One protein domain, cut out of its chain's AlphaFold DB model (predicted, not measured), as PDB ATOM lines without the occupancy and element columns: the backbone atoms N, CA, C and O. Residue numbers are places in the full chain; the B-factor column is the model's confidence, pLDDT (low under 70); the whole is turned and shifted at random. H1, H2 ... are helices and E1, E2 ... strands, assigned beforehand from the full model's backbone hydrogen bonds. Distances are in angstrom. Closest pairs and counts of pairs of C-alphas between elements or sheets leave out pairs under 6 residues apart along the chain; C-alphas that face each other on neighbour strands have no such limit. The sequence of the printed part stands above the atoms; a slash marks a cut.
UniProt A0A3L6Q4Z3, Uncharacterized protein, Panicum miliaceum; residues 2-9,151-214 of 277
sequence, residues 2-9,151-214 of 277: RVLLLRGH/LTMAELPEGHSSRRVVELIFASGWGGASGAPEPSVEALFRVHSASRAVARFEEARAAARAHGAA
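What this domain is: This is residues 2 to 9 and 151 to 214 of the 277 residues of an uncharacterized protein of Panicum miliaceum (UniProt A0A3L6Q4Z3). A short ribbon of two antiparallel strands, E1 and E2, bears one helix from each of its ends: H1 follows E1 and H2 follows E2, and the two helices reach away from the ribbon on the same side with an open gap between them. Residues 3 to 4 pair briefly with E2, on its other side from E1; residues 175 to 180, in the long loop after H1, stick out, as does much of H2, with residues 198 to 204 and 206 to 210. The printed part has 72 residues, with named elements in the order E1, H1, E2, H2, and its class is mixed, helices and strands. It is only just loose, close to extended, with a radius of gyration of the C-alphas of 16.5 A, and elongated, spanning 47 by 29 by 19 A.

How they stand to each other: Start at residues 3 to 4, which pair antiparallel with residues 189 to 190 of E2, residues 189 to 192. Past the cut, E1, residues 152 to 155, is the antiparallel neighbour of E2, at 152 degrees between directions. Look at N 154 and O 190, 3.0 A apart, and N 190 and O 154, 2.8 A apart, both within hydrogen-bond range. H1, residues 161 to 172, and H2, residues 195 to 210, are apart, and so are E1 and H2. In both helices every O i to N i+4 pair is within hydrogen-bond range.

Where its parts are: Find C-alpha 152 at (143.973, 188.169, 219.679), where E1 begins. H1 runs 16.7 A from C-alpha 161 at (129.706, 185.635, 204.959). E2 is 9.4 A long. H2 runs 22.6 A, ending at C-alpha 210, (159.708, 195.246, 193.810).

The domain as a whole: The C-alphas of Gly 179 and Ala 210, the two farthest apart, are 47.2 A apart. Residues 10 to 150 are not printed, and C-alphas 9 and 151 are 27.4 A apart across the cut. H1 to E2 is a long link of 16 residues; E1 to H1 and E2 to H2 are tight. Look for pLDDT under 70 at residues 2 to 9, 151, 174 to 183 and 211 to 214; the mean of the printed part is 70.6.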
ATOM      1  N   ARG A   2     142.879 185.953 207.683       31.95
ATOM      2  CA  ARG A   2     143.631 184.801 208.202       31.95
ATOM      3  C   ARG A   2     142.639 183.954 209.001       31.95
ATOM      4  O   ARG A   2     142.074 184.487 209.953       31.95
ATOM      5  N   VAL A   3     142.361 182.727 208.557       30.53
ATOM      6  CA  VAL A   3     141.293 181.871 209.107       30.53
ATOM      7  C   VAL A   3     141.797 180.430 209.271       30.53
ATOM      8  O   VAL A   3     142.464 179.938 208.364       30.53
ATOM      9  N   LEU A   4     141.500 179.796 210.413       45.06
ATOM     10  CA  LEU A   4     141.695 178.369 210.761       45.06
ATOM     11  C   LEU A   4     140.752 178.042 211.969       45.06
ATOM     12  O   LEU A   4     140.363 178.990 212.648       45.06
ATOM     13  N   LEU A   5     140.299 176.827 212.332       44.19
ATOM     14  CA  LEU A   5     140.382 175.435 211.841       44.19
ATOM     15  C   LEU A   5     139.201 174.617 212.454       44.19
ATOM     16  O   LEU A   5     138.666 174.990 213.490       44.19
ATOM     17  N   LEU A   6     138.865 173.481 211.835       32.72
ATOM     18  CA  LEU A   6     137.773 172.544 212.115       32.72
ATOM     19  C   LEU A   6     138.096 171.426 213.117       32.72
ATOM     20  O   LEU A   6     139.241 170.982 213.192       32.72
ATOM     21  N   ARG A   7     137.064 170.875 213.770       32.50
ATOM     22  CA  ARG A   7     137.149 169.738 214.698       32.50
ATOM     23  C   ARG A   7     136.407 168.514 214.136       32.50
ATOM     24  O   ARG A   7     135.357 168.633 213.527       32.50
ATOM     25  N   GLY A   8     137.022 167.337 214.276       26.17
ATOM     26  CA  GLY A   8     136.483 166.053 213.821       26.17
ATOM     27  C   GLY A   8     135.798 165.294 214.959       26.17
ATOM     28  O   GLY A   8     136.326 165.197 216.068       26.17
ATOM     29  N   HIS A   9     134.626 164.737 214.670       25.84
ATOM     30  CA  HIS A   9     133.710 164.182 215.660       25.84
ATOM     31  C   HIS A   9     134.185 162.836 216.248       25.84
ATOM     32  O   HIS A   9     134.186 161.821 215.551       25.84
ATOM     33  N   LEU A 151     148.618 187.965 219.788       62.72
ATOM     34  CA  LEU A 151     147.645 187.567 218.788       62.72
ATOM     35  C   LEU A 151     146.311 187.478 219.523       62.72
ATOM     36  O   LEU A 151     146.188 186.698 220.463       62.72
ATOM     37  N   THR A 152     145.327 188.279 219.125       72.06
ATOM     38  CA  THR A 152     143.973 188.169 219.679       72.06
ATOM     39  C   THR A 152     143.091 187.405 218.702       72.06
ATOM     40  O   THR A 152     143.220 187.538 217.483       72.06
ATOM     41  N   MET A 153     142.209 186.554 219.212       76.81
ATOM     42  CA  MET A 153     141.310 185.736 218.397       76.81
ATOM     43  C   MET A 153     139.869 186.165 218.645       76.81
ATOM     44  O   MET A 153     139.507 186.478 219.774       76.81
ATOM     45  N   ALA A 154     139.064 186.197 217.588       79.75
ATOM     46  CA  ALA A 154     137.618 186.354 217.700       79.75
ATOM     47  C   ALA A 154     136.933 185.257 216.898       79.75
ATOM     48  O   ALA A 154     137.322 184.997 215.754       79.75
ATOM     49  N   GLU A 155     135.927 184.627 217.487       81.00
ATOM     50  CA  GLU A 155     135.133 183.620 216.799       81.00
ATOM     51  C   GLU A 155     134.324 184.251 215.658       81.00
ATOM     52  O   GLU A 155     133.820 185.372 215.758       81.00
ATOM     53  N   LEU A 156     134.234 183.537 214.541       82.50
ATOM     54  CA  LEU A 156     133.369 183.870 213.423       82.50
ATOM     55  C   LEU A 156     132.010 183.189 213.632       82.50
ATOM     56  O   LEU A 156     131.932 181.961 213.503       82.50
ATOM     57  N   PRO A 157     130.937 183.958 213.891       85.25
ATOM     58  CA  PRO A 157     129.629 183.376 214.137       85.25
ATOM     59  C   PRO A 157     129.084 182.694 212.883       85.25
ATOM     60  O   PRO A 157     129.390 183.077 211.743       85.25
ATOM     61  N   GLU A 158     128.248 181.688 213.112       83.00
ATOM     62  CA  GLU A 158     127.457 181.040 212.069       83.00
ATOM     63  C   GLU A 158     126.615 182.084 211.324       83.00
ATOM     64  O   GLU A 158     126.098 183.035 211.907       83.00
ATOM     65  N   GLY A 159     126.553 181.969 209.996       84.25
ATOM     66  CA  GLY A 159     125.881 182.949 209.136       84.25
ATOM     67  C   GLY A 159     126.738 184.145 208.700       84.25
ATOM     68  O   GLY A 159     126.338 184.873 207.788       84.25
ATOM     69  N   HIS A 160     127.947 184.343 209.243       87.38
ATOM     70  CA  HIS A 160     128.844 185.374 208.717       87.38
ATOM     71  C   HIS A 160     129.362 184.987 207.318       87.38
ATOM     72  O   HIS A 160     129.862 183.884 207.098       87.38
ATOM     73  N   SER A 161     129.295 185.903 206.347       90.00
ATOM     74  CA  SER A 161     129.706 185.635 204.959       90.00
ATOM     75  C   SER A 161     131.147 185.129 204.834       90.00
ATOM     76  O   SER A 161     131.424 184.248 204.024       90.00
ATOM     77  N   SER A 162     132.063 185.621 205.670       84.19
ATOM     78  CA  SER A 162     133.447 185.144 205.694       84.19
ATOM     79  C   SER A 162     133.591 183.720 206.222       84.19
ATOM     80  O   SER A 162     134.481 183.011 205.761       84.19
ATOM     81  N   ARG A 163     132.726 183.295 207.156       85.19
ATOM     82  CA  ARG A 163     132.666 181.906 207.633       85.19
ATOM     83  C   ARG A 163     132.264 181.001 206.475       85.19
ATOM     84  O   ARG A 163     133.045 180.136 206.099       85.19
ATOM     85  N   ARG A 164     131.166 181.331 205.792       87.19
ATOM     86  CA  ARG A 164     130.670 180.576 204.630       87.19
ATOM     87  C   ARG A 164     131.719 180.393 203.525       87.19
ATOM     88  O   ARG A 164     131.836 179.314 202.955       87.19
ATOM     89  N   VAL A 165     132.493 181.437 203.214       86.19
ATOM     90  CA  VAL A 165     133.568 181.351 202.206       86.19
ATOM     91  C   VAL A 165     134.662 180.373 202.639       86.19
ATOM     92  O   VAL A 165     135.141 179.590 201.825       86.19
ATOM     93  N   VAL A 166     135.060 180.402 203.910       82.31
ATOM     94  CA  VAL A 166     136.115 179.522 204.433       82.31
ATOM     95  C   VAL A 166     135.649 178.073 204.470       82.31
ATOM     96  O   VAL A 166     136.408 177.195 204.071       82.31
ATOM     97  N   GLU A 167     134.409 177.833 204.891       81.94
ATOM     98  CA  GLU A 167     133.795 176.503 204.896       81.94
ATOM     99  C   GLU A 167     133.747 175.919 203.479       81.94
ATOM    100  O   GLU A 167     134.132 174.770 203.279       81.94
ATOM    101  N   LEU A 168     133.387 176.729 202.475       83.75
ATOM    102  CA  LEU A 168     133.387 176.307 201.073       83.75
ATOM    103  C   LEU A 168     134.793 175.931 200.577       83.75
ATOM    104  O   LEU A 168     134.970 174.882 199.959       83.75
ATOM    105  N   ILE A 169     135.797 176.777 200.846       81.12
ATOM    106  CA  ILE A 169     137.191 176.496 200.463       81.12
ATOM    107  C   ILE A 169     137.658 175.213 201.143       81.12
ATOM    108  O   ILE A 169     138.292 174.373 200.504       81.12
ATOM    109  N   PHE A 170     137.329 175.053 202.422       78.94
ATOM    110  CA  PHE A 170     137.688 173.868 203.167       78.94
ATOM    111  C   PHE A 170     137.052 172.619 202.552       78.94
ATOM    112  O   PHE A 170     137.800 171.750 202.118       78.94
ATOM    113  N   ALA A 171     135.724 172.561 202.417       76.62
ATOM    114  CA  ALA A 171     135.000 171.422 201.843       76.62
ATOM    115  C   ALA A 171     135.520 171.047 200.442       76.62
ATOM    116  O   ALA A 171     135.787 169.881 200.145       76.62
ATOM    117  N   SER A 172     135.800 172.052 199.602       76.88
ATOM    118  CA  SER A 172     136.354 171.834 198.259       76.88
ATOM    119  C   SER A 172     137.724 171.135 198.251       76.88
ATOM    120  O   SER A 172     138.085 170.498 197.262       76.88
ATOM    121  N   GLY A 173     138.484 171.212 199.350       72.31
ATOM    122  CA  GLY A 173     139.776 170.541 199.509       72.31
ATOM    123  C   GLY A 173     139.682 169.042 199.817       72.31
ATOM    124  O   GLY A 173     140.672 168.326 199.632       72.31
ATOM    125  N   TRP A 174     138.509 168.559 200.245       67.75
ATOM    126  CA  TRP A 174     138.282 167.179 200.697       67.75
ATOM    127  C   TRP A 174     137.409 166.346 199.752       67.75
ATOM    128  O   TRP A 174     137.270 165.138 199.954       67.75
ATOM    129  N   GLY A 175     136.886 166.945 198.679       54.50
ATOM    130  CA  GLY A 175     136.094 166.242 197.672       54.50
ATOM    131  C   GLY A 175     136.852 165.070 197.030       54.50
ATOM    132  O   GLY A 175     137.912 165.246 196.424       54.50
ATOM    133  N   GLY A 176     136.287 163.863 197.139       57.72
ATOM    134  CA  GLY A 176     136.681 162.701 196.333       57.72
ATOM    135  C   GLY A 176     137.518 161.614 197.017       57.72
ATOM    136  O   GLY A 176     138.004 160.726 196.320       57.72
ATOM    137  N   ALA A 177     137.696 161.627 198.342       55.59
ATOM    138  CA  ALA A 177     138.259 160.472 199.048       55.59
ATOM    139  C   ALA A 177     137.147 159.452 199.356       55.59
ATOM    140  O   ALA A 177     136.333 159.649 200.254       55.59
ATOM    141  N   SER A 178     137.091 158.369 198.581       56.34
ATOM    142  CA  SER A 178     136.098 157.298 198.719       56.34
ATOM    143  C   SER A 178     136.122 156.672 200.121       56.34
ATOM    144  O   SER A 178     137.084 155.991 200.475       56.34
ATOM    145  N   GLY A 179     135.047 156.869 200.888       56.81
ATOM    146  CA  GLY A 179     134.726 156.083 202.086       56.81
ATOM    147  C   GLY A 179     135.080 156.702 203.443       56.81
ATOM    148  O   GLY A 179     134.713 156.120 204.460       56.81
ATOM    149  N   ALA A 180     135.743 157.862 203.495       59.06
ATOM    150  CA  ALA A 180     135.973 158.581 204.751       59.06
ATOM    151  C   ALA A 180     134.883 159.646 204.980       59.06
ATOM    152  O   ALA A 180     134.479 160.297 204.014       59.06
ATOM    153  N   PRO A 181     134.411 159.852 206.226       61.12
ATOM    154  CA  PRO A 181     133.502 160.951 206.529       61.12
ATOM    155  C   PRO A 181     134.164 162.291 206.194       61.12
ATOM    156  O   PRO A 181     135.342 162.505 206.493       61.12
ATOM    157  N   GLU A 182     133.402 163.181 205.563       65.06
ATOM    158  CA  GLU A 182     133.866 164.529 205.252       65.06
ATOM    159  C   GLU A 182     134.122 165.302 206.560       65.06
ATOM    160  O   GLU A 182     133.285 165.267 207.467       65.06
ATOM    161  N   PRO A 183     135.276 165.974 206.702       69.88
ATOM    162  CA  PRO A 183     135.554 166.770 207.892       69.88
ATOM    163  C   PRO A 183     134.592 167.966 208.004       69.88
ATOM    164  O   PRO A 183     134.421 168.714 207.044       69.88
ATOM    165  N   SER A 184     133.993 168.175 209.184       70.06
ATOM    166  CA  SER A 184     132.995 169.225 209.449       70.06
ATOM    167  C   SER A 184     133.536 170.373 210.307       70.06
ATOM    168  O   SER A 184     134.452 170.204 211.112       70.06
ATOM    169  N   VAL A 185     133.035 171.594 210.061       74.56
ATOM    170  CA  VAL A 185     133.575 172.842 210.639       74.56
ATOM    171  C   VAL A 185     132.808 173.177 211.903       74.56
ATOM    172  O   VAL A 185     131.693 173.675 211.825       74.56
ATOM    173  N   GLU A 186     133.407 172.939 213.064       74.31
ATOM    174  CA  GLU A 186     132.752 173.265 214.338       74.31
ATOM    175  C   GLU A 186     132.943 174.737 214.734       74.31
ATOM    176  O   GLU A 186     131.987 175.403 215.116       74.31
ATOM    177  N   ALA A 187     134.159 175.273 214.598       75.81
ATOM    178  CA  ALA A 187     134.465 176.656 214.950       75.81
ATOM    179  C   ALA A 187     135.462 177.272 213.966       75.81
ATOM    180  O   ALA A 187     136.274 176.581 213.352       75.81
ATOM    181  N   LEU A 188     135.410 178.595 213.812       80.56
ATOM    182  CA  LEU A 188     136.375 179.351 213.019       80.56
ATOM    183  C   LEU A 188     136.759 180.613 213.764       80.56
ATOM    184  O   LEU A 188     135.892 181.356 214.212       80.56
ATOM    185  N   PHE A 189     138.054 180.902 213.820       81.06
ATOM    186  CA  PHE A 189     138.555 182.090 214.494       81.06
ATOM    187  C   PHE A 189     139.266 183.010 213.510       81.06
ATOM    188  O   PHE A 189     140.080 182.596 212.677       81.06
ATOM    189  N   ARG A 190     138.976 184.305 213.623       80.50
ATOM    190  CA  ARG A 190     139.766 185.355 212.994       80.50
ATOM    191  C   ARG A 190     140.899 185.731 213.921       80.50
ATOM    192  O   ARG A 190     140.692 186.214 215.032       80.50
ATOM    193  N   VAL A 191     142.103 185.580 213.394       80.31
ATOM    194  CA  VAL A 191     143.328 185.972 214.079       80.31
ATOM    195  C   VAL A 191     143.604 187.443 213.797       80.31
ATOM    196  O   VAL A 191     143.768 187.857 212.644       80.31
ATOM    197  N   HIS A 192     143.686 188.226 214.859       75.12
ATOM    198  CA  HIS A 192     144.136 189.604 214.842       75.12
ATOM    199  C   HIS A 192     145.606 189.615 215.230       75.12
ATOM    200  O   HIS A 192     145.998 189.275 216.344       75.12
ATOM    201  N   SER A 193     146.443 189.969 214.265       78.19
ATOM    202  CA  SER A 193     147.866 190.142 214.509       78.19
ATOM    203  C   SER A 193     148.134 191.540 215.053       78.19
ATOM    204  O   SER A 193     147.493 192.501 214.625       78.19
ATOM    205  N   ALA A 194     149.125 191.666 215.938       79.38
ATOM    206  CA  ALA A 194     149.608 192.967 216.379       79.38
ATOM    207  C   ALA A 194     149.982 193.853 215.175       79.38
ATOM    208  O   ALA A 194     150.508 193.362 214.168       79.38
ATOM    209  N   SER A 195     149.762 195.165 215.293       81.44
ATOM    210  CA  SER A 195     150.024 196.147 214.227       81.44
ATOM    211  C   SER A 195     151.434 196.021 213.644       81.44
ATOM    212  O   SER A 195     151.609 196.058 212.427       81.44
ATOM    213  N   ARG A 196     152.434 195.759 214.496       80.56
ATOM    214  CA  ARG A 196     153.824 195.500 214.092       80.56
ATOM    215  C   ARG A 196     153.958 194.297 213.150       80.56
ATOM    216  O   ARG A 196     154.683 194.380 212.165       80.56
ATOM    217  N   ALA A 197     153.274 193.190 213.432       76.19
ATOM    218  CA  ALA A 197     153.330 191.988 212.600       76.19
ATOM    219  C   ALA A 197     152.615 192.191 211.255       76.19
ATOM    220  O   ALA A 197     153.080 191.705 210.226       76.19
ATOM    221  N   VAL A 198     151.513 192.948 211.250       77.50
ATOM    222  CA  VAL A 198     150.831 193.351 210.011       77.50
ATOM    223  C   VAL A 198     151.741 194.245 209.167       77.50
ATOM    224  O   VAL A 198     151.923 193.973 207.986       77.50
ATOM    225  N   ALA A 199     152.388 195.244 209.773       82.19
ATOM    226  CA  ALA A 199     153.310 196.135 209.071       82.19
ATOM    227  C   ALA A 199     154.484 195.376 208.429       82.19
ATOM    228  O   ALA A 199     154.795 195.601 207.263       82.19
ATOM    229  N   ARG A 200     155.088 194.419 209.150       83.56
ATOM    230  CA  ARG A 200     156.157 193.563 208.602       83.56
ATOM    231  C   ARG A 200     155.689 192.703 207.433       83.56
ATOM    232  O   ARG A 200     156.437 192.511 206.477       83.56
ATOM    233  N   PHE A 201     154.459 192.197 207.493       78.75
ATOM    234  CA  PHE A 201     153.874 191.448 206.387       78.75
ATOM    235  C   PHE A 201     153.708 192.325 205.135       78.75
ATOM    236  O   PHE A 201     154.113 191.913 204.048       78.75
ATOM    237  N   GLU A 202     153.174 193.538 205.286       82.38
ATOM    238  CA  GLU A 202     152.981 194.478 204.173       82.38
ATOM    239  C   GLU A 202     154.313 194.970 203.581       82.38
ATOM    240  O   GLU A 202     154.455 195.064 202.362       82.38
ATOM    241  N   GLU A 203     155.326 195.211 204.416       83.75
ATOM    242  CA  GLU A 203     156.685 195.545 203.972       83.75
ATOM    243  C   GLU A 203     157.290 194.409 203.128       83.75
ATOM    244  O   GLU A 203     157.772 194.636 202.017       83.75
ATOM    245  N   ALA A 204     157.192 193.161 203.598       78.88
ATOM    246  CA  ALA A 204     157.667 191.993 202.858       78.88
ATOM    247  C   ALA A 204     156.890 191.771 201.546       78.88
ATOM    248  O   ALA A 204     157.464 191.350 200.536       78.88
ATOM    249  N   ARG A 205     155.583 192.059 201.538       76.06
ATOM    250  CA  ARG A 205     154.737 192.044 200.335       76.06
ATOM    251  C   ARG A 205     155.201 193.093 199.329       76.06
ATOM    252  O   ARG A 205     155.369 192.762 198.155       76.06
ATOM    253  N   ALA A 206     155.460 194.321 199.776       81.69
ATOM    254  CA  ALA A 206     155.969 195.399 198.934       81.69
ATOM    255  C   ALA A 206     157.352 195.066 198.352       81.69
ATOM    256  O   ALA A 206     157.545 195.176 197.140       81.69
ATOM    257  N   ALA A 207     158.275 194.559 199.174       81.06
ATOM    258  CA  ALA A 207     159.598 194.130 198.725       81.06
ATOM    259  C   ALA A 207     159.511 193.013 197.671       81.06
ATOM    260  O   ALA A 207     160.163 193.067 196.631       81.06
ATOM    261  N   ALA A 208     158.644 192.018 197.878       74.62
ATOM    262  CA  ALA A 208     158.453 190.935 196.915       74.62
ATOM    263  C   ALA A 208     157.930 191.416 195.555       74.62
ATOM    264  O   ALA A 208     158.325 190.877 194.521       74.62
ATOM    265  N   ARG A 209     157.055 192.427 195.554       72.50
ATOM    266  CA  ARG A 209     156.586 193.064 194.318       72.50
ATOM    267  C   ARG A 209     157.727 193.792 193.607       72.50
ATOM    268  O   ARG A 209     157.864 193.640 192.398       72.50
ATOM    269  N   ALA A 210     158.562 194.517 194.354       73.38
ATOM    270  CA  ALA A 210     159.708 195.246 193.810       73.38
ATOM    271  C   ALA A 210     160.776 194.317 193.202       73.38
ATOM    272  O   ALA A 210     161.352 194.638 192.169       73.38
ATOM    273  N   HIS A 211     160.991 193.131 193.780       67.62
ATOM    274  CA  HIS A 211     161.967 192.146 193.291       67.62
ATOM    275  C   HIS A 211     161.472 191.275 192.121       67.62
ATOM    276  O   HIS A 211     162.045 190.220 191.853       67.62
ATOM    277  N   GLY A 212     160.401 191.664 191.422       58.81
ATOM    278  CA  GLY A 212     159.947 190.946 190.226       58.81
ATOM    279  C   GLY A 212     159.327 189.570 190.498       58.81
ATOM    280  O   GLY A 212     158.976 188.868 189.555       58.81
ATOM    281  N   ALA A 213     159.069 189.200 191.761       54.94
ATOM    282  CA  ALA A 213     158.231 188.035 192.078       54.94
ATOM    283  C   ALA A 213     156.751 188.247 191.679       54.94
ATOM    284  O   ALA A 213     155.935 187.343 191.830       54.94
ATOM    285  N   ALA A 214     156.415 189.441 191.177       51.91
ATOM    286  CA  ALA A 214     155.141 189.817 190.571       51.91
ATOM    287  C   ALA A 214     155.147 189.745 189.027       51.91
ATOM    288  O   ALA A 214     154.156 190.112 188.402       51.91
TER     289      ALA A 214